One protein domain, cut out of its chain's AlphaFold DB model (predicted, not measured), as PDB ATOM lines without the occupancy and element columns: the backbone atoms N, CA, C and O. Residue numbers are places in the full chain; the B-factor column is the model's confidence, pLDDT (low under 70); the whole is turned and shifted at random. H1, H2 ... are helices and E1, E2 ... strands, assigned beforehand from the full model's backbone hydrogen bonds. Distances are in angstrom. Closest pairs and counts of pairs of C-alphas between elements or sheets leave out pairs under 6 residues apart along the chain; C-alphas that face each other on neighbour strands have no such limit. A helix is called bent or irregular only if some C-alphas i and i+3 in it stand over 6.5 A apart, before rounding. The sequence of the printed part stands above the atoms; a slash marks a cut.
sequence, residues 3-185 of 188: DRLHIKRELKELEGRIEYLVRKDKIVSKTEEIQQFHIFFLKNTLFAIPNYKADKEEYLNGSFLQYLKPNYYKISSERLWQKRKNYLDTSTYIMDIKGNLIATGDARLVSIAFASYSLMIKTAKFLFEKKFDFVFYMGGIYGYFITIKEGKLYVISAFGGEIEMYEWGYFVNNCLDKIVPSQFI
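This is residues 3 to 185 of the 188 residues of an uncharacterized protein of Capnocytophaga endodontalis (UniProt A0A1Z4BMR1). A strongly twisted, branched sheet of nine strands curls round helix H5, with the long strand E1 in its middle, between the rows E5 E6 E7 and E8 E9 E10 E11. H1 packs on this sheet over E1 and E5, H6 packs on it over E10 and E11, and a small separate hairpin, E3 and E4, packs on H1 through E4. The printed part has 183 residues, with six named helices and eleven named strands in the order H1 E1 H2 H3 H4 E2 E3 E4 E5 E6 E7 H5 E8 E9 E10 E11 H6. In the large sheet E1 and E8 are parallel and the other neighbours antiparallel; the class is mixed, helices and strands. The whole is compact, with a radius of gyration of the C-alphas of 17.4 A and spans of 49 by 42 by 28 A.

Start with H1, residues 8 to 24, on the branched sheet at a height over the sheet of 9.0 A. It lies over E1, residues 34 to 44, and E5, residues 90 to 96, and only just over E6, residues 101 to 105, where 3 of its C-alphas fall. On the local plane it runs slantwise to E1 at 51 degrees; the closest C-alphas of H1 and E1 are those of Glu 15 and Gln 36, 7.2 A apart. On one side of E1 you find E5, with N 37 and O 93 at 2.9 A, and E2, residues 68 to 70, with N 43 and O 69 at 2.8 A. On the other side is E8, residues 134 to 137, with N 40 and O 135 at 2.9 A; these pairs are within hydrogen-bond range. After E1, H2, residues 45 to 48, only just touches H4, residues 63 to 67, with 3 pairs of C-alphas within 8 A, the closest Thr 45 and Tyr 67 at 5.2 A; H4 only grazes the sheet. H3, residues 56 to 60, touches H6, residues 168 to 178, closest at C-alphas 60 and 169, 5.8 A. E2 runs on into E3, residues 72 to 75, at 15 degrees; E3 forms a hairpin with E4, residues 85 to 88, with N 73 and O 87 at 2.8 A. The closest C-alphas of H1 and E4 are those of Leu 14 and Tyr 87, 5.8 A apart. E4 runs on into E5 at 76 degrees. E5, E6 and E7, residues 110 to 112, form a meander, each strand the antiparallel neighbour of the one before, with N 94 and O 103 at 2.9 A and N 104 and O 111 at 2.9 A. The sheet curls round H5, residues 118 to 130, whose Ile 121 C-alpha is 6.0 A from that of Leu 101, the closest pair with E6. A second meander joins E8, E9, residues 144 to 149, E10, residues 152 to 159, and E11, residues 162 to 167; look at N 136 and O 146, 2.8 A, N 147 and O 154, 2.9 A, and N 157 and O 164, 2.9 A. H6 lies over E10 and E11 at a height over the sheet of 9.5 A; Tyr 154 and Trp 168 are closest for E10, with C-alphas 4.6 A apart. In H1, H3 and H5 every O i to N i+4 pair is within hydrogen-bond range, in H6 4 of 7, in H4 0 of 1 beside 2 of 2 O i to N i+3 pairs; H2 is too short for an i+4 pair.

Find C-alpha 8 at (-19.137, -37.954, 61.287); from there H1 runs 24.4 A to C-alpha 24. E1 runs 30.8 A from C-alpha 34 at (-6.503, -51.708, 57.664) to C-alpha 44. E5 measures 18.9 A, H5 18.3 A, E9 15.8 A, E10 22.7 A and E11 16.8 A. H6 ends at C-alpha 178, (-29.456, -45.370, 35.564), after 12.3 A; it is irregular, with C-alphas 174 and 177 8.6 A apart.

The C-alphas farthest apart are those of Thr 31 and Asn 51, 53.2 A. The printed part has no cut and no long link. Mean pLDDT of the printed part is 88.8; residues 3 to 4, 77 to 83 and 114 to 117 are under 70.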
ATOM      1  N   ASP A   3     -20.290 -33.556  56.195       68.31
ATOM      2  CA  ASP A   3     -20.694 -32.467  57.097       68.31
ATOM      3  C   ASP A   3     -22.178 -32.112  56.999       68.31
ATOM      4  O   ASP A   3     -22.823 -31.904  58.019       68.31
ATOM      5  N   ARG A   4     -22.737 -32.099  55.782       69.06
ATOM      6  CA  ARG A   4     -24.159 -31.817  55.528       69.06
ATOM      7  C   ARG A   4     -25.070 -32.978  55.934       69.06
ATOM      8  O   ARG A   4     -26.228 -32.756  56.260       69.06
ATOM      9  N   LEU A   5     -24.559 -34.208  55.906       78.38
ATOM     10  CA  LEU A   5     -25.273 -35.386  56.403       78.38
ATOM     11  C   LEU A   5     -25.180 -35.511  57.933       78.38
ATOM     12  O   LEU A   5     -25.941 -36.277  58.513       78.38
ATOM     13  N   HIS A   6     -24.278 -34.764  58.584       81.88
ATOM     14  CA  HIS A   6     -24.025 -34.808  60.026       81.88
ATOM     15  C   HIS A   6     -23.703 -36.218  60.562       81.88
ATOM     16  O   HIS A   6     -24.016 -36.527  61.705       81.88
ATOM     17  N   ILE A   7     -23.043 -37.061  59.752       87.44
ATOM     18  CA  ILE A   7     -22.776 -38.483  60.066       87.44
ATOM     19  C   ILE A   7     -21.362 -38.774  60.584       87.44
ATOM     20  O   ILE A   7     -20.960 -39.932  60.655       87.44
ATOM     21  N   LYS A   8     -20.553 -37.755  60.907       90.31
ATOM     22  CA  LYS A   8     -19.137 -37.954  61.287       90.31
ATOM     23  C   LYS A   8     -18.965 -38.899  62.477       90.31
ATOM     24  O   LYS A   8     -18.069 -39.738  62.477       90.31
ATOM     25  N   ARG A   9     -19.812 -38.757  63.500       90.62
ATOM     26  CA  ARG A   9     -19.750 -39.604  64.696       90.62
ATOM     27  C   ARG A   9     -20.190 -41.028  64.364       90.62
ATOM     28  O   ARG A   9     -19.514 -41.977  64.737       90.62
ATOM     29  N   GLU A  10     -21.292 -41.162  63.640       93.12
ATOM     30  CA  GLU A  10     -21.864 -42.430  63.199       93.12
ATOM     31  C   GLU A  10     -20.887 -43.210  62.306       93.12
ATOM     32  O   GLU A  10     -20.803 -44.431  62.418       93.12
ATOM     33  N   LEU A  11     -20.117 -42.509  61.467       93.88
ATOM     34  CA  LEU A  11     -19.059 -43.090  60.644       93.88
ATOM     35  C   LEU A  11     -17.921 -43.640  61.506       93.88
ATOM     36  O   LEU A  11     -17.580 -44.806  61.369       93.88
ATOM     37  N   LYS A  12     -17.416 -42.861  62.469       94.31
ATOM     38  CA  LYS A  12     -16.382 -43.339  63.401       94.31
ATOM     39  C   LYS A  12     -16.838 -44.572  64.190       94.31
ATOM     40  O   LYS A  12     -16.060 -45.483  64.467       94.31
ATOM     41  N   GLU A  13     -18.112 -44.610  64.576       94.06
ATOM     42  CA  GLU A  13     -18.686 -45.775  65.249       94.06
ATOM     43  C   GLU A  13     -18.795 -46.995  64.327       94.06
ATOM     44  O   GLU A  13     -18.539 -48.113  64.782       94.06
ATOM     45  N   LEU A  14     -19.163 -46.796  63.057       95.38
ATOM     46  CA  LEU A  14     -19.149 -47.840  62.033       95.38
ATOM     47  C   LEU A  14     -17.730 -48.385  61.831       95.38
ATOM     48  O   LEU A  14     -17.546 -49.594  61.914       95.38
ATOM     49  N   GLU A  15     -16.738 -47.517  61.635       96.00
ATOM     50  CA  GLU A  15     -15.340 -47.907  61.409       96.00
ATOM     51  C   GLU A  15     -14.809 -48.779  62.553       96.00
ATOM     52  O   GLU A  15     -14.271 -49.862  62.317       96.00
ATOM     53  N   GLY A  16     -15.049 -48.374  63.805       95.12
ATOM     54  CA  GLY A  16     -14.664 -49.169  64.973       95.12
ATOM     55  C   GLY A  16     -15.415 -50.504  65.071       95.12
ATOM     56  O   GLY A  16     -14.866 -51.505  65.541       95.12
ATOM     57  N   ARG A  17     -16.672 -50.558  64.609       94.56
ATOM     58  CA  ARG A  17     -17.442 -51.807  64.545       94.56
ATOM     59  C   ARG A  17     -16.871 -52.764  63.500       94.56
ATOM     60  O   ARG A  17     -16.753 -53.950  63.806       94.56
ATOM     61  N   ILE A  18     -16.515 -52.274  62.317       95.44
ATOM     62  CA  ILE A  18     -15.881 -53.081  61.270       95.44
ATOM     63  C   ILE A  18     -14.530 -53.604  61.757       95.44
ATOM     64  O   ILE A  18     -14.308 -54.808  61.703       95.44
ATOM     65  N   GLU A  19     -13.673 -52.755  62.333       95.56
ATOM     66  CA  GLU A  19     -12.389 -53.192  62.906       95.56
ATOM     67  C   GLU A  19     -12.554 -54.322  63.925       95.56
ATOM     68  O   GLU A  19     -11.806 -55.302  63.917       95.56
ATOM     69  N   TYR A  20     -13.550 -54.200  64.807       93.75
ATOM     70  CA  TYR A  20     -13.868 -55.248  65.767       93.75
ATOM     71  C   TYR A  20     -14.238 -56.565  65.072       93.75
ATOM     72  O   TYR A  20     -13.744 -57.617  65.474       93.75
ATOM     73  N   LEU A  21     -15.090 -56.514  64.045       93.75
ATOM     74  CA  LEU A  21     -15.534 -57.699  63.309       93.75
ATOM     75  C   LEU A  21     -14.377 -58.372  62.562       93.75
ATOM     76  O   LEU A  21     -14.173 -59.570  62.723       93.75
ATOM     77  N   VAL A  22     -13.554 -57.600  61.847       94.12
ATOM     78  CA  VAL A  22     -12.392 -58.116  61.101       94.12
ATOM     79  C   VAL A  22     -11.416 -58.846  62.029       94.12
ATOM     80  O   VAL A  22     -10.941 -59.937  61.705       94.12
ATOM     81  N   ARG A  23     -11.154 -58.288  63.218       93.69
ATOM     82  CA  ARG A  23     -10.302 -58.926  64.237       93.69
ATOM     83  C   ARG A  23     -10.966 -60.146  64.876       93.69
ATOM     84  O   ARG A  23     -10.283 -61.127  65.165       93.69
ATOM     85  N   LYS A  24     -12.280 -60.093  65.131       93.00
ATOM     86  CA  LYS A  24     -13.045 -61.206  65.717       93.00
ATOM     87  C   LYS A  24     -13.032 -62.426  64.798       93.00
ATOM     88  O   LYS A  24     -12.782 -63.530  65.277       93.00
ATOM     89  N   ASP A  25     -13.231 -62.206  63.504       90.31
ATOM     90  CA  ASP A  25     -13.263 -63.257  62.484       90.31
ATOM     91  C   ASP A  25     -11.857 -63.694  62.034       90.31
ATOM     92  O   ASP A  25     -11.721 -64.517  61.132       90.31
ATOM     93  N   LYS A  26     -10.802 -63.184  62.695       91.81
ATOM     94  CA  LYS A  26      -9.386 -63.506  62.443       91.81
ATOM     95  C   LYS A  26      -8.967 -63.303  60.982       91.81
ATOM     96  O   LYS A  26      -8.055 -63.973  60.508       91.81
ATOM     97  N   ILE A  27      -9.627 -62.378  60.284       90.00
ATOM     98  CA  ILE A  27      -9.288 -62.008  58.905       90.00
ATOM     99  C   ILE A  27      -7.919 -61.321  58.876       90.00
ATOM    100  O   ILE A  27      -7.132 -61.555  57.966       90.00
ATOM    101  N   VAL A  28      -7.644 -60.499  59.894       88.94
ATOM    102  CA  VAL A  28      -6.356 -59.831  60.122       88.94
ATOM    103  C   VAL A  28      -5.906 -60.024  61.570       88.94
ATOM    104  O   VAL A  28      -6.718 -60.271  62.473       88.94
ATOM    105  N   SER A  29      -4.606 -59.891  61.815       87.25
ATOM    106  CA  SER A  29      -4.033 -59.856  63.159       87.25
ATOM    107  C   SER A  29      -4.372 -58.547  63.891       87.25
ATOM    108  O   SER A  29      -4.746 -57.539  63.296       87.25
ATOM    109  N   LYS A  30      -4.214 -58.520  65.223       84.19
ATOM    110  CA  LYS A  30      -4.482 -57.305  66.021       84.19
ATOM    111  C   LYS A  30      -3.529 -56.143  65.716       84.19
ATOM    112  O   LYS A  30      -3.871 -55.010  66.039       84.19
ATOM    113  N   THR A  31      -2.360 -56.435  65.156       85.94
ATOM    114  CA  THR A  31      -1.297 -55.471  64.846       85.94
ATOM    115  C   THR A  31      -1.335 -54.981  63.405       85.94
ATOM    116  O   THR A  31      -0.639 -54.030  63.081       85.94
ATOM    117  N   GLU A  32      -2.111 -55.631  62.536       90.00
ATOM    118  CA  GLU A  32      -2.271 -55.193  61.152       90.00
ATOM    119  C   GLU A  32      -3.156 -53.947  61.078       90.00
ATOM    120  O   GLU A  32      -4.230 -53.874  61.685       90.00
ATOM    121  N   GLU A  33      -2.685 -52.964  60.315       92.50
ATOM    122  CA  GLU A  33      -3.444 -51.770  59.968       92.50
ATOM    123  C   GLU A  33      -4.297 -52.041  58.727       92.50
ATOM    124  O   GLU A  33      -3.828 -52.618  57.743       92.50
ATOM    125  N   ILE A  34      -5.554 -51.601  58.773       93.88
ATOM    126  CA  ILE A  34      -6.503 -51.708  57.664       93.88
ATOM    127  C   ILE A  34      -7.000 -50.324  57.262       93.88
ATOM    128  O   ILE A  34      -7.102 -49.416  58.086       93.88
ATOM    129  N   GLN A  35      -7.369 -50.185  55.995       93.62
ATOM    130  CA  GLN A  35      -8.071 -49.024  55.472       93.62
ATOM    131  C   GLN A  35      -9.495 -49.419  55.102       93.62
ATOM    132  O   GLN A  35      -9.735 -50.491  54.545       93.62
ATOM    133  N   GLN A  36     -10.450 -48.554  55.428       93.88
ATOM    134  CA  GLN A  36     -11.864 -48.789  55.169       93.88
ATOM    135  C   GLN A  36     -12.363 -47.795  54.131       93.88
ATOM    136  O   GLN A  36     -12.085 -46.600  54.210       93.88
ATOM    137  N   PHE A  37     -13.108 -48.295  53.154       93.31
ATOM    138  CA  PHE A  37     -13.798 -47.469  52.179       93.31
ATOM    139  C   PHE A  37     -15.278 -47.811  52.174       93.31
ATOM    140  O   PHE A  37     -15.654 -48.970  51.997       93.31
ATOM    141  N   HIS A  38     -16.121 -46.797  52.338       93.44
ATOM    142  CA  HIS A  38     -17.553 -46.975  52.527       93.44
ATOM    143  C   HIS A  38     -18.328 -46.426  51.331       93.44
ATOM    144  O   HIS A  38     -18.253 -45.238  51.017       93.44
ATOM    145  N   ILE A  39     -19.120 -47.288  50.699       93.75
ATOM    146  CA  ILE A  39     -20.196 -46.879  49.799       93.75
ATOM    147  C   ILE A  39     -21.457 -46.749  50.642       93.75
ATOM    148  O   ILE A  39     -21.980 -47.748  51.135       93.75
ATOM    149  N   PHE A  40     -21.949 -45.526  50.816       94.50
ATOM    150  CA  PHE A  40     -23.118 -45.255  51.649       94.50
ATOM    151  C   PHE A  40     -24.414 -45.559  50.900       94.50
ATOM    152  O   PHE A  40     -24.655 -45.035  49.813       94.50
ATOM    153  N   PHE A  41     -25.294 -46.350  51.507       93.25
ATOM    154  CA  PHE A  41     -26.658 -46.508  51.020       93.25
ATOM    155  C   PHE A  41     -27.502 -45.375  51.599       93.25
ATOM    156  O   PHE A  41     -27.825 -45.355  52.786       93.25
ATOM    157  N   LEU A  42     -27.843 -44.394  50.769       92.38
ATOM    158  CA  LEU A  42     -28.615 -43.229  51.188       92.38
ATOM    159  C   LEU A  42     -30.059 -43.337  50.710       92.38
ATOM    160  O   LEU A  42     -30.356 -43.869  49.641       92.38
ATOM    161  N   LYS A  43     -30.974 -42.787  51.504       90.50
ATOM    162  CA  LYS A  43     -32.354 -42.553  51.089       90.50
ATOM    163  C   LYS A  43     -32.453 -41.160  50.492       90.50
ATOM    164  O   LYS A  43     -32.081 -40.189  51.144       90.50
ATOM    165  N   ASN A  44     -33.025 -41.057  49.299       91.69
ATOM    166  CA  ASN A  44     -33.468 -39.779  48.762       91.69
ATOM    167  C   ASN A  44     -34.927 -39.542  49.178       91.69
ATOM    168  O   ASN A  44     -35.812 -40.321  48.821       91.69
ATOM    169  N   THR A  45     -35.188 -38.504  49.975       92.81
ATOM    170  CA  THR A  45     -36.541 -38.224  50.479       92.81
ATOM    171  C   THR A  45     -37.496 -37.727  49.399       92.81
ATOM    172  O   THR A  45     -38.701 -37.831  49.607       92.81
ATOM    173  N   LEU A  46     -36.996 -37.271  48.244       92.25
ATOM    174  CA  LEU A  46     -37.834 -36.919  47.091       92.25
ATOM    175  C   LEU A  46     -38.708 -38.098  46.647       92.25
ATOM    176  O   LEU A  46     -39.891 -37.939  46.376       92.25
ATOM    177  N   PHE A  47     -38.170 -39.319  46.699       91.12
ATOM    178  CA  PHE A  47     -38.886 -40.543  46.325       91.12
ATOM    179  C   PHE A  47     -40.013 -40.940  47.289       91.12
ATOM    180  O   PHE A  47     -40.754 -41.880  47.010       91.12
ATOM    181  N   ALA A  48     -40.145 -40.258  48.429       90.44
ATOM    182  CA  ALA A  48     -41.263 -40.442  49.350       90.44
ATOM    183  C   ALA A  48     -42.419 -39.460  49.092       90.44
ATOM    184  O   ALA A  48     -43.476 -39.604  49.705       90.44
ATOM    185  N   ILE A  49     -42.227 -38.465  48.222       91.69
ATOM    186  CA  ILE A  49     -43.259 -37.487  47.881       91.69
ATOM    187  C   ILE A  49     -44.265 -38.160  46.928       91.69
ATOM    188  O   ILE A  49     -43.857 -38.707  45.898       91.69
ATOM    189  N   PRO A  50     -45.576 -38.145  47.242       91.19
ATOM    190  CA  PRO A  50     -46.594 -38.709  46.362       91.19
ATOM    191  C   PRO A  50     -46.519 -38.114  44.953       91.19
ATOM    192  O   PRO A  50     -46.417 -36.900  44.798       91.19
ATOM    193  N   ASN A  51     -46.592 -38.972  43.932       90.19
ATOM    194  CA  ASN A  51     -46.543 -38.600  42.511       90.19
ATOM    195  C   ASN A  51     -45.276 -37.851  42.061       90.19
ATOM    196  O   ASN A  51     -45.269 -37.294  40.966       90.19
ATOM    197  N   TYR A  52     -44.202 -37.857  42.854       93.25
ATOM    198  CA  TYR A  52     -42.950 -37.225  42.453       93.25
ATOM    199  C   TYR A  52     -42.388 -37.841  41.167       93.25
ATOM    200  O   TYR A  52     -42.365 -39.065  40.988       93.25
ATOM    201  N   LYS A  53     -41.899 -36.964  40.292       94.12
ATOM    202  CA  LYS A  53     -41.127 -37.294  39.099       94.12
ATOM    203  C   LYS A  53     -39.801 -36.566  39.181       94.12
ATOM    204  O   LYS A  53     -39.753 -35.417  39.598       94.12
ATOM    205  N   ALA A  54     -38.732 -37.274  38.840       92.81
ATOM    206  CA  ALA A  54     -37.388 -36.747  38.916       92.81
ATOM    207  C   ALA A  54     -37.215 -35.591  37.932       92.81
ATOM    208  O   ALA A  54     -37.194 -35.813  36.721       92.81
ATOM    209  N   ASP A  55     -37.059 -34.382  38.464       92.44
ATOM    210  CA  ASP A  55     -36.729 -33.215  37.662       92.44
ATOM    211  C   ASP A  55     -35.237 -33.232  37.334       92.44
ATOM    212  O   ASP A  55     -34.372 -33.181  38.209       92.44
ATOM    213  N   LYS A  56     -34.926 -33.299  36.042       93.88
ATOM    214  CA  LYS A  56     -33.557 -33.315  35.534       93.88
ATOM    215  C   LYS A  56     -32.742 -32.108  36.011       93.88
ATOM    216  O   LYS A  56     -31.551 -32.274  36.276       93.88
ATOM    217  N   GLU A  57     -33.355 -30.934  36.147       94.62
ATOM    218  CA  GLU A  57     -32.656 -29.730  36.604       94.62
ATOM    219  C   GLU A  57     -32.207 -29.853  38.066       94.62
ATOM    220  O   GLU A  57     -31.073 -29.484  38.376       94.62
ATOM    221  N   GLU A  58     -33.010 -30.468  38.948       94.19
ATOM    222  CA  GLU A  58     -32.620 -30.761  40.343       94.19
ATOM    223  C   GLU A  58     -31.374 -31.653  40.433       94.19
ATOM    224  O   GLU A  58     -30.565 -31.538  41.361       94.19
ATOM    225  N   TYR A  59     -31.202 -32.550  39.459       94.25
ATOM    226  CA  TYR A  59     -29.992 -33.355  39.350       94.25
ATOM    227  C   TYR A  59     -28.845 -32.530  38.776       94.25
ATOM    228  O   TYR A  59     -27.792 -32.489  39.403       94.25
ATOM    229  N   LEU A  60     -29.025 -31.834  37.647       95.12
ATOM    230  CA  LEU A  60     -27.965 -31.048  36.998       95.12
ATOM    231  C   LEU A  60     -27.338 -30.004  37.928       95.12
ATOM    232  O   LEU A  60     -26.113 -29.899  37.986       95.12
ATOM    233  N   ASN A  61     -28.158 -29.278  38.688       93.81
ATOM    234  CA  ASN A  61     -27.685 -28.262  39.629       93.81
ATOM    235  C   ASN A  61     -27.271 -28.834  41.003       93.81
ATOM    236  O   ASN A  61     -26.772 -28.100  41.855       93.81
ATOM    237  N   GLY A  62     -27.455 -30.141  41.224       91.56
ATOM    238  CA  GLY A  62     -27.071 -30.836  42.451       91.56
ATOM    239  C   GLY A  62     -27.956 -30.541  43.666       91.56
ATOM    240  O   GLY A  62     -27.609 -30.961  44.775       91.56
ATOM    241  N   SER A  63     -29.088 -29.846  43.505       93.00
ATOM    242  CA  SER A  63     -30.000 -29.526  44.609       93.00
ATOM    243  C   SER A  63     -30.579 -30.784  45.255       93.00
ATOM    244  O   SER A  63     -30.803 -30.789  46.467       93.00
ATOM    245  N   PHE A  64     -30.703 -31.888  44.503       92.31
ATOM    246  CA  PHE A  64     -31.184 -33.174  45.018       92.31
ATOM    247  C   PHE A  64     -30.410 -33.662  46.263       92.31
ATOM    248  O   PHE A  64     -30.962 -34.367  47.112       92.31
ATOM    249  N   LEU A  65     -29.137 -33.261  46.414       91.62
ATOM    250  CA  LEU A  65     -28.278 -33.649  47.534       91.62
ATOM    251  C   LEU A  65     -28.852 -33.254  48.903       91.62
ATOM    252  O   LEU A  65     -28.576 -33.933  49.893       91.62
ATOM    253  N   GLN A  66     -29.649 -32.182  48.989       91.19
ATOM    254  CA  GLN A  66     -30.245 -31.735  50.258       91.19
ATOM    255  C   GLN A  66     -31.296 -32.712  50.811       91.19
ATOM    256  O   GLN A  66     -31.578 -32.723  52.012       91.19
ATOM    257  N   TYR A  67     -31.845 -33.555  49.938       92.25
ATOM    258  CA  TYR A  67     -32.861 -34.551  50.263       92.25
ATOM    259  C   TYR A  67     -32.264 -35.920  50.590       92.25
ATOM    260  O   TYR A  67     -32.993 -36.864  50.900       92.25
ATOM    261  N   LEU A  68     -30.937 -36.052  50.545       92.31
ATOM    262  CA  LEU A  68     -30.272 -37.280  50.943       92.31
ATOM    263  C   LEU A  68     -30.242 -37.403  52.466       92.31
ATOM    264  O   LEU A  68     -29.883 -36.473  53.192       92.31
ATOM    265  N   LYS A  69     -30.608 -38.588  52.949       92.00
ATOM    266  CA  LYS A  69     -30.542 -38.973  54.357       92.00
ATOM    267  C   LYS A  69     -29.820 -40.314  54.495       92.00
ATOM    268  O   LYS A  69     -29.992 -41.186  53.641       92.00
ATOM    269  N   PRO A  70     -29.023 -40.501  55.557       91.12
ATOM    270  CA  PRO A  70     -28.403 -41.790  55.840       91.12
ATOM    271  C   PRO A  70     -29.452 -42.871  56.114       91.12
ATOM    272  O   PRO A  70     -30.434 -42.626  56.819       91.12
ATOM    273  N   ASN A  71     -29.218 -44.071  55.582       91.75
ATOM    274  CA  ASN A  71     -29.878 -45.280  56.065       91.75
ATOM    275  C   ASN A  71     -29.055 -45.922  57.179       91.75
ATOM    276  O   ASN A  71     -27.863 -45.646  57.338       91.75
ATOM    277  N   TYR A  72     -29.712 -46.780  57.959       92.25
ATOM    278  CA  TYR A  72     -29.098 -47.433  59.104       92.25
ATOM    279  C   TYR A  72     -29.516 -48.895  59.223       92.25
ATOM    280  O   TYR A  72     -30.706 -49.218  59.175       92.25
ATOM    281  N   TYR A  73     -28.546 -49.753  59.525       87.19
ATOM    282  CA  TYR A  73     -28.815 -51.072  60.073       87.19
ATOM    283  C   TYR A  73     -29.182 -50.965  61.546       87.19
ATOM    284  O   TYR A  73     -28.489 -50.318  62.334       87.19
ATOM    285  N   LYS A  74     -30.249 -51.665  61.934       84.25
ATOM    286  CA  LYS A  74     -30.591 -51.888  63.340       84.25
ATOM    287  C   LYS A  74     -29.994 -53.216  63.772       84.25
ATOM    288  O   LYS A  74     -30.500 -54.265  63.385       84.25
ATOM    289  N   ILE A  75     -28.946 -53.174  64.586       81.88
ATOM    290  CA  ILE A  75     -28.348 -54.386  65.145       81.88
ATOM    291  C   ILE A  75     -28.943 -54.605  66.533       81.88
ATOM    292  O   ILE A  75     -28.808 -53.767  67.433       81.88
ATOM    293  N   SER A  76     -29.655 -55.721  66.691       72.56
ATOM    294  CA  SER A  76     -30.122 -56.179  67.996       72.56
ATOM    295  C   SER A  76     -28.927 -56.544  68.865       72.56
ATOM    296  O   SER A  76     -28.005 -57.220  68.411       72.56
ATOM    297  N   SER A  77     -28.950 -56.120  70.122       65.62
ATOM    298  CA  SER A  77     -28.030 -56.657  71.112       65.62
ATOM    299  C   SER A  77     -28.394 -58.107  71.427       65.62
ATOM    300  O   SER A  77     -29.569 -58.453  71.519       65.62
ATOM    301  N   GLU A  78     -27.382 -58.942  71.654       61.16
ATOM    302  CA  GLU A  78     -27.563 -60.319  72.143       61.16
ATOM    303  C   GLU A  78     -28.193 -60.349  73.549       61.16
ATOM    304  O   GLU A  78     -28.782 -61.345  73.960       61.16
ATOM    305  N   ARG A  79     -28.104 -59.240  74.300       59.66
ATOM    306  CA  ARG A  79     -28.687 -59.084  75.639       59.66
ATOM    307  C   ARG A  79     -29.961 -58.239  75.588       59.66
ATOM    308  O   ARG A  79     -29.927 -57.115  75.087       59.66
ATOM    309  N   LEU A  80     -31.038 -58.746  76.197       55.75
ATOM    310  CA  LEU A  80     -32.384 -58.139  76.239       55.75
ATOM    311  C   LEU A  80     -32.430 -56.712  76.827       55.75
ATOM    312  O   LEU A  80     -33.326 -55.945  76.492       55.75
ATOM    313  N   TRP A  81     -31.457 -56.341  77.666       59.91
ATOM    314  CA  TRP A  81     -31.405 -55.040  78.357       59.91
ATOM    315  C   TRP A  81     -30.536 -53.987  77.660       59.91
ATOM    316  O   TRP A  81     -30.515 -52.826  78.064       59.91
ATOM    317  N   GLN A  82     -29.780 -54.376  76.633       60.44
ATOM    318  CA  GLN A  82     -28.948 -53.440  75.885       60.44
ATOM    319  C   GLN A  82     -29.792 -52.757  74.804       60.44
ATOM    320  O   GLN A  82     -30.596 -53.383  74.115       60.44
ATOM    321  N   LYS A  83     -29.640 -51.436  74.660       59.81
ATOM    322  CA  LYS A  83     -30.325 -50.703  73.592       59.81
ATOM    323  C   LYS A  83     -29.788 -51.169  72.239       59.81
ATOM    324  O   LYS A  83     -28.578 -51.309  72.063       59.81
ATOM    325  N   ARG A  84     -30.696 -51.365  71.278       73.12
ATOM    326  CA  ARG A  84     -30.336 -51.603  69.873       73.12
ATOM    327  C   ARG A  84     -29.434 -50.473  69.397       73.12
ATOM    328  O   ARG A  84     -29.728 -49.306  69.665       73.12
ATOM    329  N   LYS A  85     -28.364 -50.820  68.688       84.75
ATOM    330  CA  LYS A  85     -27.442 -49.835  68.133       84.75
ATOM    331  C   LYS A  85     -27.672 -49.702  66.633       84.75
ATOM    332  O   LYS A  85     -27.831 -50.704  65.932       84.75
ATOM    333  N   ASN A  86     -27.713 -48.457  66.174       89.56
ATOM    334  CA  ASN A  86     -27.836 -48.126  64.765       89.56
ATOM    335  C   ASN A  86     -26.444 -47.852  64.206       89.56
ATOM    336  O   ASN A  86     -25.677 -47.107  64.811       89.56
ATOM    337  N   TYR A  87     -26.147 -48.430  63.053       94.06
ATOM    338  CA  TYR A  87     -24.935 -48.147  62.291       94.06
ATOM    339  C   TYR A  87     -25.324 -47.723  60.887       94.06
ATOM    340  O   TYR A  87     -26.362 -48.168  60.399       94.06
ATOM    341  N   LEU A  88     -24.521 -46.863  60.261       95.44
ATOM    342  CA  LEU A  88     -24.757 -46.440  58.881       95.44
ATOM    343  C   LEU A  88     -24.837 -47.664  57.966       95.44
ATOM    344  O   LEU A  88     -24.078 -48.623  58.117       95.44
ATOM    345  N   ASP A  89     -25.787 -47.624  57.041       94.75
ATOM    346  CA  ASP A  89     -25.929 -48.634  56.005       94.75
ATOM    347  C   ASP A  89     -24.903 -48.374  54.898       94.75
ATOM    348  O   ASP A  89     -24.925 -47.338  54.224       94.75
ATOM    349  N   THR A  90     -23.965 -49.303  54.751       94.56
ATOM    350  CA  THR A  90     -22.835 -49.182  53.831       94.56
ATOM    351  C   THR A  90     -22.488 -50.524  53.219       94.56
ATOM    352  O   THR A  90     -22.618 -51.542  53.892       94.56
ATOM    353  N   SER A  91     -21.917 -50.507  52.018       92.06
ATOM    354  CA  SER A  91     -21.030 -51.573  51.552       92.06
ATOM    355  C   SER A  91     -19.604 -51.118  51.823       92.06
ATOM    356  O   SER A  91     -19.192 -50.064  51.334       92.06
ATOM    357  N   THR A  92     -18.877 -51.858  52.656       94.25
ATOM    358  CA  THR A  92     -17.524 -51.497  53.083       94.25
ATOM    359  C   THR A  92     -16.499 -52.407  52.429       94.25
ATOM    360  O   THR A  92     -16.587 -53.630  52.527       94.25
ATOM    361  N   TYR A  93     -15.505 -51.790  51.804       93.81
ATOM    362  CA  TYR A  93     -14.293 -52.435  51.321       93.81
ATOM    363  C   TYR A  93     -13.200 -52.258  52.369       93.81
ATOM    364  O   TYR A  93     -12.930 -51.139  52.805       93.81
ATOM    365  N   ILE A  94     -12.588 -53.364  52.778       94.50
ATOM    366  CA  ILE A  94     -11.543 -53.406  53.800       94.50
ATOM    367  C   ILE A  94     -10.248 -53.793  53.102       94.50
ATOM    368  O   ILE A  94     -10.143 -54.884  52.538       94.50
ATOM    369  N   MET A  95      -9.278 -52.891  53.119       92.88
ATOM    370  CA  MET A  95      -8.041 -52.999  52.355       92.88
ATOM    371  C   MET A  95      -6.823 -52.976  53.274       92.88
ATOM    372  O   MET A  95      -6.896 -52.480  54.399       92.88
ATOM    373  N   ASP A  96      -5.700 -53.497  52.787       90.56
ATOM    374  CA  ASP A  96      -4.403 -53.252  53.414       90.56
ATOM    375  C   ASP A  96      -3.922 -51.820  53.118       90.56
ATOM    376  O   ASP A  96      -4.484 -51.101  52.290       90.56
ATOM    377  N   ILE A  97      -2.828 -51.418  53.762       89.81
ATOM    378  CA  ILE A  97      -2.185 -50.109  53.551       89.81
ATOM    379  C   ILE A  97      -1.661 -49.885  52.118       89.81
ATOM    380  O   ILE A  97      -1.250 -48.776  51.775       89.81
ATOM    381  N   LYS A  98      -1.616 -50.934  51.288       89.12
ATOM    382  CA  LYS A  98      -1.190 -50.888  49.883       89.12
ATOM    383  C   LYS A  98      -2.388 -50.790  48.928       89.12
ATOM    384  O   LYS A  98      -2.176 -50.712  47.719       89.12
ATOM    385  N   GLY A  99      -3.619 -50.788  49.443       86.94
ATOM    386  CA  GLY A  99      -4.850 -50.743  48.655       86.94
ATOM    387  C   GLY A  99      -5.312 -52.098  48.111       86.94
ATOM    388  O   GLY A  99      -6.163 -52.135  47.221       86.94
ATOM    389  N   ASN A 100      -4.775 -53.219  48.602       89.50
ATOM    390  CA  ASN A 100      -5.269 -54.547  48.239       89.50
ATOM    391  C   ASN A 100      -6.520 -54.879  49.049       89.50
ATOM    392  O   ASN A 100      -6.529 -54.733  50.269       89.50
ATOM    393  N   LEU A 101      -7.566 -55.370  48.384       91.88
ATOM    394  CA  LEU A 101      -8.801 -55.781  49.046       91.88
ATOM    395  C   LEU A 101      -8.581 -57.059  49.874       91.88
ATOM    396  O   LEU A 101      -8.240 -58.099  49.319       91.88
ATOM    397  N   ILE A 102      -8.823 -56.980  51.182       92.44
ATOM    398  CA  ILE A 102      -8.720 -58.102  52.128       92.44
ATOM    399  C   ILE A 102     -10.105 -58.703  52.390       92.44
ATOM    400  O   ILE A 102     -10.289 -59.921  52.406       92.44
ATOM    401  N   ALA A 103     -11.094 -57.841  52.619       93.00
ATOM    402  CA  ALA A 103     -12.437 -58.239  53.014       93.00
ATOM    403  C   ALA A 103     -13.482 -57.232  52.541       93.00
ATOM    404  O   ALA A 103     -13.179 -56.095  52.183       93.00
ATOM    405  N   THR A 104     -14.738 -57.662  52.566       93.44
ATOM    406  CA  THR A 104     -15.894 -56.781  52.399       93.44
ATOM    407  C   THR A 104     -16.915 -57.042  53.487       93.44
ATOM    408  O   THR A 104     -16.910 -58.103  54.114       93.44
ATOM    409  N   GLY A 105     -17.792 -56.082  53.738       92.50
ATOM    410  CA  GLY A 105     -18.856 -56.272  54.709       92.50
ATOM    411  C   GLY A 105     -19.571 -54.990  55.074       92.50
ATOM    412  O   GLY A 105     -19.533 -53.993  54.355       92.50
ATOM    413  N   ASP A 106     -20.219 -55.034  56.227       93.56
ATOM    414  CA  ASP A 106     -20.917 -53.915  56.837       93.56
ATOM    415  C   ASP A 106     -20.977 -54.100  58.363       93.56
ATOM    416  O   ASP A 106     -20.360 -55.002  58.930       93.56
ATOM    417  N   ALA A 107     -21.708 -53.232  59.063       93.50
ATOM    418  CA  ALA A 107     -21.784 -53.260  60.524       93.50
ATOM    419  C   ALA A 107     -22.258 -54.603  61.125       93.50
ATOM    420  O   ALA A 107     -22.053 -54.852  62.324       93.50
ATOM    421  N   ARG A 108     -22.942 -55.439  60.334       91.19
ATOM    422  CA  ARG A 108     -23.513 -56.726  60.741       91.19
ATOM    423  C   ARG A 108     -22.472 -57.837  60.679       91.19
ATOM    424  O   ARG A 108     -22.380 -58.595  61.643       91.19
ATOM    425  N   LEU A 109     -21.721 -57.923  59.581       91.50
ATOM    426  CA  LEU A 109     -20.751 -58.987  59.310       91.50
ATOM    427  C   LEU A 109     -19.654 -58.532  58.344       91.50
ATOM    428  O   LEU A 109     -19.853 -57.614  57.549       91.50
ATOM    429  N   VAL A 110     -18.531 -59.245  58.373       93.06
ATOM    430  CA  VAL A 110     -17.439 -59.120  57.403       93.06
ATOM    431  C   VAL A 110     -17.101 -60.490  56.827       93.06
ATOM    432  O   VAL A 110     -17.250 -61.509  57.495       93.06
ATOM    433  N   SER A 111     -16.642 -60.506  55.583       89.38
ATOM    434  CA  SER A 111     -16.279 -61.717  54.853       89.38
ATOM    435  C   SER A 111     -14.986 -61.488  54.086       89.38
ATOM    436  O   SER A 111     -14.797 -60.430  53.479       89.38
ATOM    437  N   ILE A 112     -14.110 -62.496  54.078       87.06
ATOM    438  CA  ILE A 112     -12.880 -62.481  53.277       87.06
ATOM    439  C   ILE A 112     -13.246 -62.246  51.809       87.06
ATOM    440  O   ILE A 112     -14.164 -62.872  51.272       87.06
ATOM    441  N   ALA A 113     -12.533 -61.330  51.162       78.00
ATOM    442  CA  ALA A 113     -12.711 -61.078  49.746       78.00
ATOM    443  C   ALA A 113     -12.048 -62.215  48.961       78.00
ATOM    444  O   ALA A 113     -10.833 -62.399  49.006       78.00
ATOM    445  N   PHE A 114     -12.846 -62.997  48.238       66.75
ATOM    446  CA  PHE A 114     -12.308 -64.053  47.386       66.75
ATOM    447  C   PHE A 114     -11.820 -63.475  46.056       66.75
ATOM    448  O   PHE A 114     -12.509 -62.680  45.415       66.75
ATOM    449  N   ALA A 115     -10.655 -63.949  45.603       57.00
ATOM    450  CA  ALA A 115     -10.031 -63.544  44.342       57.00
ATOM    451  C   ALA A 115     -10.921 -63.754  43.098       57.00
ATOM    452  O   ALA A 115     -10.698 -63.122  42.068       57.00
ATOM    453  N   SER A 116     -11.954 -64.601  43.189       57.16
ATOM    454  CA  SER A 116     -12.924 -64.838  42.114       57.16
ATOM    455  C   SER A 116     -13.812 -63.627  41.794       57.16
ATOM    456  O   SER A 116     -14.374 -63.564  40.703       57.16
ATOM    457  N   TYR A 117     -13.902 -62.623  42.676       69.50
ATOM    458  CA  TYR A 117     -14.670 -61.398  42.432       69.50
ATOM    459  C   TYR A 117     -13.806 -60.302  41.791       69.50
ATOM    460  O   TYR A 117     -13.607 -59.225  42.357       69.50
ATOM    461  N   SER A 118     -13.295 -60.564  40.587       76.88
ATOM    462  CA  SER A 118     -12.355 -59.674  39.885       76.88
ATOM    463  C   SER A 118     -12.859 -58.230  39.746       76.88
ATOM    464  O   SER A 118     -12.095 -57.290  39.959       76.88
ATOM    465  N   LEU A 119     -14.152 -58.033  39.461       82.12
ATOM    466  CA  LEU A 119     -14.762 -56.703  39.380       82.12
ATOM    467  C   LEU A 119     -14.764 -55.989  40.737       82.12
ATOM    468  O   LEU A 119     -14.453 -54.809  40.802       82.12
ATOM    469  N   MET A 120     -15.046 -56.698  41.830       82.06
ATOM    470  CA  MET A 120     -15.050 -56.120  43.176       82.06
ATOM    471  C   MET A 120     -13.656 -55.632  43.581       82.06
ATOM    472  O   MET A 120     -13.529 -54.523  44.095       82.06
ATOM    473  N   ILE A 121     -12.618 -56.427  43.306       85.44
ATOM    474  CA  ILE A 121     -11.220 -56.049  43.564       85.44
ATOM    475  C   ILE A 121     -10.833 -54.826  42.730       85.44
ATOM    476  O   ILE A 121     -10.265 -53.871  43.260       85.44
ATOM    477  N   LYS A 122     -11.177 -54.825  41.435       88.38
ATOM    478  CA  LYS A 122     -10.947 -53.674  40.555       88.38
ATOM    479  C   LYS A 122     -11.652 -52.422  41.085       88.38
ATOM    480  O   LYS A 122     -11.034 -51.364  41.130       88.38
ATOM    481  N   THR A 123     -12.904 -52.543  41.530       87.38
ATOM    482  CA  THR A 123     -13.689 -51.425  42.070       87.38
ATOM    483  C   THR A 123     -13.069 -50.895  43.351       87.38
ATOM    484  O   THR A 123     -12.874 -49.691  43.465       87.38
ATOM    485  N   ALA A 124     -12.675 -51.773  44.274       87.56
ATOM    486  CA  ALA A 124     -11.988 -51.385  45.503       87.56
ATOM    487  C   ALA A 124     -10.719 -50.577  45.207       87.56
ATOM    488  O   ALA A 124     -10.551 -49.469  45.708       87.56
ATOM    489  N   LYS A 125      -9.867 -51.108  44.322       88.69
ATOM    490  CA  LYS A 125      -8.614 -50.468  43.927       88.69
ATOM    491  C   LYS A 125      -8.852 -49.124  43.240       88.69
ATOM    492  O   LYS A 125      -8.203 -48.142  43.581       88.69
ATOM    493  N   PHE A 126      -9.820 -49.054  42.328       90.81
ATOM    494  CA  PHE A 126     -10.196 -47.808  41.663       90.81
ATOM    495  C   PHE A 126     -10.652 -46.740  42.667       90.81
ATOM    496  O   PHE A 126     -10.194 -45.598  42.618       90.81
ATOM    497  N   LEU A 127     -11.533 -47.112  43.601       88.06
ATOM    498  CA  LEU A 127     -12.043 -46.218  44.642       88.06
ATOM    499  C   LEU A 127     -10.921 -45.728  45.566       88.06
ATOM    500  O   LEU A 127     -10.877 -44.544  45.907       88.06
ATOM    501  N   PHE A 128      -9.994 -46.622  45.910       85.38
ATOM    502  CA  PHE A 128      -8.820 -46.324  46.719       85.38
ATOM    503  C   PHE A 128      -7.872 -45.327  46.040       85.38
ATOM    504  O   PHE A 128      -7.532 -44.291  46.611       85.38
ATOM    505  N   GLU A 129      -7.472 -45.604  44.796       89.69
ATOM    506  CA  GLU A 129      -6.493 -44.798  44.059       89.69
ATOM    507  C   GLU A 129      -7.008 -43.391  43.738       89.69
ATOM    508  O   GLU A 129      -6.245 -42.423  43.758       89.69
ATOM    509  N   LYS A 130      -8.306 -43.257  43.444       88.12
ATOM    510  CA  LYS A 130      -8.908 -41.978  43.043       88.12
ATOM    511  C   LYS A 130      -9.217 -41.035  44.206       88.12
ATOM    512  O   LYS A 130      -9.446 -39.857  43.934       88.12
ATOM    513  N   LYS A 131      -9.181 -41.521  45.456       84.75
ATOM    514  CA  LYS A 131      -9.361 -40.736  46.692       84.75
ATOM    515  C   LYS A 131     -10.596 -39.831  46.652       84.75
ATOM    516  O   LYS A 131     -10.497 -38.607  46.631       84.75
ATOM    517  N   PHE A 132     -11.767 -40.451  46.608       90.50
ATOM    518  CA  PHE A 132     -13.040 -39.737  46.637       90.50
ATOM    519  C   PHE A 132     -13.350 -39.173  48.027       90.50
ATOM    520  O   PHE A 132     -13.062 -39.815  49.036       90.50
ATOM    521  N   ASP A 133     -14.004 -38.012  48.075       88.88
ATOM    522  CA  ASP A 133     -14.455 -37.407  49.332       88.88
ATOM    523  C   ASP A 133     -15.635 -38.187  49.925       88.88
ATOM    524  O   ASP A 133     -15.826 -38.237  51.141       88.88
ATOM    525  N   PHE A 134     -16.488 -38.737  49.052       91.00
ATOM    526  CA  PHE A 134     -17.699 -39.449  49.442       91.00
ATOM    527  C   PHE A 134     -18.278 -40.261  48.279       91.00
ATOM    528  O   PHE A 134     -18.363 -39.738  47.169       91.00
ATOM    529  N   VAL A 135     -18.746 -41.488  48.533       93.62
ATOM    530  CA  VAL A 135     -19.384 -42.353  47.520       93.62
ATOM    531  C   VAL A 135     -20.675 -42.946  48.055       93.62
ATOM    532  O   VAL A 135     -20.713 -43.449  49.174       93.62
ATOM    533  N   PHE A 136     -21.744 -42.901  47.266       93.88
ATOM    534  CA  PHE A 136     -23.060 -43.337  47.709       93.88
ATOM    535  C   PHE A 136     -23.932 -43.898  46.588       93.88
ATOM    536  O   PHE A 136     -23.717 -43.668  45.398       93.88
ATOM    537  N   TYR A 137     -24.959 -44.630  47.007       91.56
ATOM    538  CA  TYR A 137     -25.999 -45.209  46.171       91.56
ATOM    539  C   TYR A 137     -27.378 -44.797  46.693       91.56
ATOM    540  O   TYR A 137     -27.589 -44.734  47.905       91.56
ATOM    541  N   MET A 138     -28.323 -44.539  45.784       87.75
ATOM    542  CA  MET A 138     -29.665 -44.043  46.128       87.75
ATOM    543  C   MET A 138     -30.820 -44.750  45.396       87.75
ATOM    544  O   MET A 138     -31.895 -44.178  45.244       87.75
ATOM    545  N   GLY A 139     -30.628 -46.005  44.973       77.94
ATOM    546  CA  GLY A 139     -31.732 -46.855  44.497       77.94
ATOM    547  C   GLY A 139     -31.930 -46.943  42.981       77.94
ATOM    548  O   GLY A 139     -32.955 -47.471  42.560       77.94
ATOM    549  N   GLY A 140     -30.989 -46.441  42.176       81.44
ATOM    550  CA  GLY A 140     -30.971 -46.643  40.723       81.44
ATOM    551  C   GLY A 140     -30.622 -48.081  40.317       81.44
ATOM    552  O   GLY A 140     -30.963 -49.048  40.990       81.44
ATOM    553  N   ILE A 141     -29.925 -48.242  39.198       83.88
ATOM    554  CA  ILE A 141     -29.421 -49.547  38.773       83.88
ATOM    555  C   ILE A 141     -28.169 -49.881  39.588       83.88
ATOM    556  O   ILE A 141     -27.233 -49.084  39.685       83.88
ATOM    557  N   TYR A 142     -28.145 -51.079  40.173       81.69
ATOM    558  CA  TYR A 142     -26.983 -51.574  40.906       81.69
ATOM    559  C   TYR A 142     -25.747 -51.615  40.001       81.69
ATOM    560  O   TYR A 142     -25.830 -52.150  38.902       81.69
ATOM    561  N   GLY A 143     -24.614 -51.083  40.466       86.50
ATOM    562  CA  GLY A 143     -23.387 -50.932  39.672       86.50
ATOM    563  C   GLY A 143     -23.111 -49.495  39.220       86.50
ATOM    564  O   GLY A 143     -22.002 -49.215  38.776       86.50
ATOM    565  N   TYR A 144     -24.066 -48.574  39.396       92.06
ATOM    566  CA  TYR A 144     -23.817 -47.135  39.311       92.06
ATOM    567  C   TYR A 144     -23.716 -46.521  40.709       92.06
ATOM    568  O   TYR A 144     -24.617 -46.674  41.536       92.06
ATOM    569  N   PHE A 145     -22.637 -45.788  40.964       92.94
ATOM    570  CA  PHE A 145     -22.393 -45.095  42.226       92.94
ATOM    571  C   PHE A 145     -22.190 -43.611  41.970       92.94
ATOM    572  O   PHE A 145     -21.499 -43.226  41.029       92.94
ATOM    573  N   ILE A 146     -22.755 -42.768  42.824       94.94
ATOM    574  CA  ILE A 146     -22.515 -41.329  42.770       94.94
ATOM    575  C   ILE A 146     -21.350 -41.024  43.692       94.94
ATOM    576  O   ILE A 146     -21.294 -41.508  44.822       94.94
ATOM    577  N   THR A 147     -20.414 -40.220  43.211       94.12
ATOM    578  CA  THR A 147     -19.237 -39.833  43.978       94.12
ATOM    579  C   THR A 147     -19.051 -38.326  43.977       94.12
ATOM    580  O   THR A 147     -19.440 -37.639  43.030       94.12
ATOM    581  N   ILE A 148     -18.457 -37.816  45.055       92.25
ATOM    582  CA  ILE A 148     -17.898 -36.472  45.106       92.25
ATOM    583  C   ILE A 148     -16.380 -36.551  45.143       92.25
ATOM    584  O   ILE A 148     -15.800 -37.257  45.969       92.25
ATOM    585  N   LYS A 149     -15.757 -35.768  44.265       92.19
ATOM    586  CA  LYS A 149     -14.320 -35.515  44.244       92.19
ATOM    587  C   LYS A 149     -14.084 -34.023  44.105       92.19
ATOM    588  O   LYS A 149     -14.579 -33.420  43.154       92.19
ATOM    589  N   GLU A 150     -13.348 -33.436  45.041       90.56
ATOM    590  CA  GLU A 150     -12.974 -32.016  45.017       90.56
ATOM    591  C   GLU A 150     -14.209 -31.104  44.884       90.56
ATOM    592  O   GLU A 150     -14.228 -30.120  44.149       90.56
ATOM    593  N   GLY A 151     -15.296 -31.478  45.570       88.06
ATOM    594  CA  GLY A 151     -16.564 -30.741  45.552       88.06
ATOM    595  C   GLY A 151     -17.413 -30.901  44.284       88.06
ATOM    596  O   GLY A 151     -18.495 -30.318  44.223       88.06
ATOM    597  N   LYS A 152     -16.984 -31.702  43.301       92.19
ATOM    598  CA  LYS A 152     -17.736 -31.987  42.069       92.19
ATOM    599  C   LYS A 152     -18.363 -33.374  42.103       92.19
ATOM    600  O   LYS A 152     -17.792 -34.300  42.673       92.19
ATOM    601  N   LEU A 153     -19.536 -33.503  41.486       94.94
ATOM    602  CA  LEU A 153     -20.234 -34.778  41.330       94.94
ATOM    603  C   LEU A 153     -19.705 -35.545  40.117       94.94
ATOM    604  O   LEU A 153     -19.413 -34.958  39.077       94.94
ATOM    605  N   TYR A 154     -19.677 -36.866  40.251       96.00
ATOM    606  CA  TYR A 154     -19.410 -37.813  39.175       96.00
ATOM    607  C   TYR A 154     -20.273 -39.059  39.353       96.00
ATOM    608  O   TYR A 154     -20.799 -39.323  40.440       96.00
ATOM    609  N   VAL A 155     -20.364 -39.860  38.295       96.25
ATOM    610  CA  VAL A 155     -20.931 -41.209  38.356       96.25
ATOM    611  C   VAL A 155     -19.853 -42.226  38.025       96.25
ATOM    612  O   VAL A 155     -19.173 -42.100  37.011       96.25
ATOM    613  N   ILE A 156     -19.709 -43.236  38.876       95.12
ATOM    614  CA  ILE A 156     -18.898 -44.424  38.616       95.12
ATOM    615  C   ILE A 156     -19.832 -45.518  38.114       95.12
ATOM    616  O   ILE A 156     -20.836 -45.811  38.758       95.12
ATOM    617  N   SER A 157     -19.484 -46.127  36.989       93.50
ATOM    618  CA  SER A 157     -20.130 -47.312  36.430       93.50
ATOM    619  C   SER A 157     -19.209 -48.511  36.626       93.50
ATOM    620  O   SER A 157     -18.020 -48.405  36.342       93.50
ATOM    621  N   ALA A 158     -19.733 -49.632  37.120       89.75
ATOM    622  CA  ALA A 158     -18.986 -50.872  37.329       89.75
ATOM    623  C   ALA A 158     -19.763 -52.071  36.753       89.75
ATOM    624  O   ALA A 158     -20.424 -52.808  37.487       89.75
ATOM    625  N   PHE A 159     -19.685 -52.266  35.433       84.44
ATOM    626  CA  PHE A 159     -20.363 -53.347  34.703       84.44
ATOM    627  C   PHE A 159     -19.407 -54.072  33.767       84.44
ATOM    628  O   PHE A 159     -18.391 -53.529  33.353       84.44
ATOM    629  N   GLY A 160     -19.728 -55.324  33.427       75.88
ATOM    630  CA  GLY A 160     -19.012 -56.061  32.377       75.88
ATOM    631  C   GLY A 160     -17.523 -56.310  32.650       75.88
ATOM    632  O   GLY A 160     -16.807 -56.727  31.750       75.88
ATOM    633  N   GLY A 161     -17.042 -56.079  33.878       80.31
ATOM    634  CA  GLY A 161     -15.615 -56.160  34.213       80.31
ATOM    635  C   GLY A 161     -14.836 -54.852  34.020       80.31
ATOM    636  O   GLY A 161     -13.622 -54.843  34.269       80.31
ATOM    637  N   GLU A 162     -15.519 -53.778  33.627       86.38
ATOM    638  CA  GLU A 162     -14.981 -52.441  33.386       86.38
ATOM    639  C   GLU A 162     -15.465 -51.451  34.447       86.38
ATOM    640  O   GLU A 162     -16.517 -51.632  35.069       86.38
ATOM    641  N   ILE A 163     -14.646 -50.426  34.687       92.38
ATOM    642  CA  ILE A 163     -14.953 -49.344  35.619       92.38
ATOM    643  C   ILE A 163     -14.706 -48.030  34.908       92.38
ATOM    644  O   ILE A 163     -13.586 -47.747  34.482       92.38
ATOM    645  N   GLU A 164     -15.747 -47.219  34.835       93.69
ATOM    646  CA  GLU A 164     -15.723 -45.938  34.149       93.69
ATOM    647  C   GLU A 164     -16.218 -44.839  35.076       93.69
ATOM    648  O   GLU A 164     -17.021 -45.076  35.981       93.69
ATOM    649  N   MET A 165     -15.738 -43.622  34.842       95.50
ATOM    650  CA  MET A 165     -16.143 -42.443  35.592       95.50
ATOM    651  C   MET A 165     -16.612 -41.366  34.627       95.50
ATOM    652  O   MET A 165     -15.894 -40.989  33.704       95.50
ATOM    653  N   TYR A 166     -17.805 -40.856  34.884       96.38
ATOM    654  CA  TYR A 166     -18.485 -39.892  34.043       96.38
ATOM    655  C   TYR A 166     -18.655 -38.568  34.775       96.38
ATOM    656  O   TYR A 166     -19.049 -38.537  35.945       96.38
ATOM    657  N   GLU A 167     -18.411 -37.476  34.056       96.19
ATOM    658  CA  GLU A 167     -18.800 -36.137  34.491       96.19
ATOM    659  C   GLU A 167     -20.315 -36.085  34.713       96.19
ATOM    660  O   GLU A 167     -21.106 -36.558  33.891       96.19
ATOM    661  N   TRP A 168     -20.725 -35.488  35.830       96.69
ATOM    662  CA  TRP A 168     -22.117 -35.506  36.271       96.69
ATOM    663  C   TRP A 168     -23.094 -34.924  35.249       96.69
ATOM    664  O   TRP A 168     -24.104 -35.550  34.935       96.69
ATOM    665  N   GLY A 169     -22.772 -33.757  34.682       96.75
ATOM    666  CA  GLY A 169     -23.627 -33.101  33.694       96.75
ATOM    667  C   GLY A 169     -23.831 -33.953  32.441       96.75
ATOM    668  O   GLY A 169     -24.951 -34.072  31.950       96.75
ATOM    669  N   TYR A 170     -22.773 -34.604  31.948       96.75
ATOM    670  CA  TYR A 170     -22.889 -35.541  30.830       96.75
ATOM    671  C   TYR A 170     -23.791 -36.724  31.200       96.75
ATOM    672  O   TYR A 170     -24.708 -37.058  30.452       96.75
ATOM    673  N   PHE A 171     -23.576 -37.324  32.372       96.44
ATOM    674  CA  PHE A 171     -24.327 -38.501  32.792       96.44
ATOM    675  C   PHE A 171     -25.815 -38.201  33.003       96.44
ATOM    676  O   PHE A 171     -26.662 -38.913  32.479       96.44
ATOM    677  N   VAL A 172     -26.166 -37.118  33.701       95.69
ATOM    678  CA  VAL A 172     -27.571 -36.716  33.908       95.69
ATOM    679  C   VAL A 172     -28.264 -36.399  32.581       95.69
ATOM    680  O   VAL A 172     -29.449 -36.681  32.411       95.69
ATOM    681  N   ASN A 173     -27.538 -35.846  31.605       95.38
ATOM    682  CA  ASN A 173     -28.114 -35.535  30.302       95.38
ATOM    683  C   ASN A 173     -28.486 -36.767  29.473       95.38
ATOM    684  O   ASN A 173     -29.467 -36.694  28.732       95.38
ATOM    685  N   ASN A 174     -27.742 -37.863  29.620       94.81
ATOM    686  CA  ASN A 174     -27.835 -39.024  28.733       94.81
ATOM    687  C   ASN A 174     -28.334 -40.306  29.430       94.81
ATOM    688  O   ASN A 174     -28.842 -41.201  28.763       94.81
ATOM    689  N   CYS A 175     -28.187 -40.404  30.754       94.12
ATOM    690  CA  CYS A 175     -28.274 -41.653  31.521       94.12
ATOM    691  C   CYS A 175     -28.946 -41.479  32.903       94.12
ATOM    692  O   CYS A 175     -28.672 -42.250  33.824       94.12
ATOM    693  N   LEU A 176     -29.803 -40.466  33.104       92.81
ATOM    694  CA  LEU A 176     -30.433 -40.207  34.414       92.81
ATOM    695  C   LEU A 176     -31.208 -41.421  34.965       92.81
ATOM    696  O   LEU A 176     -31.178 -41.693  36.166       92.81
ATOM    697  N   ASP A 177     -31.839 -42.194  34.082       91.94
ATOM    698  CA  ASP A 177     -32.581 -43.424  34.389       91.94
ATOM    699  C   ASP A 177     -31.718 -44.534  35.013       91.94
ATOM    700  O   ASP A 177     -32.246 -45.498  35.564       91.94
ATOM    701  N   LYS A 178     -30.387 -44.417  34.948       92.75
ATOM    702  CA  LYS A 178     -29.456 -45.370  35.564       92.75
ATOM    703  C   LYS A 178     -29.235 -45.112  37.051       92.75
ATOM    704  O   LYS A 178     -28.903 -46.044  37.777       92.75
ATOM    705  N   ILE A 179     -29.430 -43.882  37.520       91.75
ATOM    706  CA  ILE A 179     -29.203 -43.493  38.926       91.75
ATOM    707  C   ILE A 179     -30.492 -43.122  39.667       91.75
ATOM    708  O   ILE A 179     -30.490 -43.046  40.896       91.75
ATOM    709  N   VAL A 180     -31.592 -42.941  38.938       92.69
ATOM    710  CA  VAL A 180     -32.930 -42.707  39.480       92.69
ATOM    711  C   VAL A 180     -33.790 -43.954  39.247       92.69
ATOM    712  O   VAL A 180     -33.822 -44.452  38.122       92.69
ATOM    713  N   PRO A 181     -34.513 -44.465  40.263       90.56
ATOM    714  CA  PRO A 181     -35.401 -45.607  40.078       90.56
ATOM    715  C   PRO A 181     -36.449 -45.334  38.992       90.56
ATOM    716  O   PRO A 181     -37.055 -44.260  38.950       90.56
ATOM    717  N   SER A 182     -36.698 -46.327  38.140       89.44
ATOM    718  CA  SER A 182     -37.487 -46.161  36.912       89.44
ATOM    719  C   SER A 182     -38.914 -45.655  37.141       89.44
ATOM    720  O   SER A 182     -39.444 -44.951  36.286       89.44
ATOM    721  N   GLN A 183     -39.533 -45.931  38.297       90.38
ATOM    722  CA  GLN A 183     -40.871 -45.412  38.614       90.38
ATOM    723  C   GLN A 183     -40.936 -43.874  38.747       90.38
ATOM    724  O   GLN A 183     -42.014 -43.284  38.600       90.38
ATOM    725  N   PHE A 184     -39.798 -43.224  39.007       92.38
ATOM    726  CA  PHE A 184     -39.686 -41.769  39.152       92.38
ATOM    727  C   PHE A 184     -39.242 -41.078  37.860       92.38
ATOM    728  O   PHE A 184     -39.225 -39.854  37.813       92.38
ATOM    729  N   ILE A 185     -38.913 -41.833  36.811       90.44
ATOM    730  CA  ILE A 185     -38.599 -41.285  35.492       90.44
ATOM    731  C   ILE A 185     -39.901 -41.080  34.713       90.44
ATOM    732  O   ILE A 185     -40.749 -41.976  34.647       90.44
TER     733      ILE A 185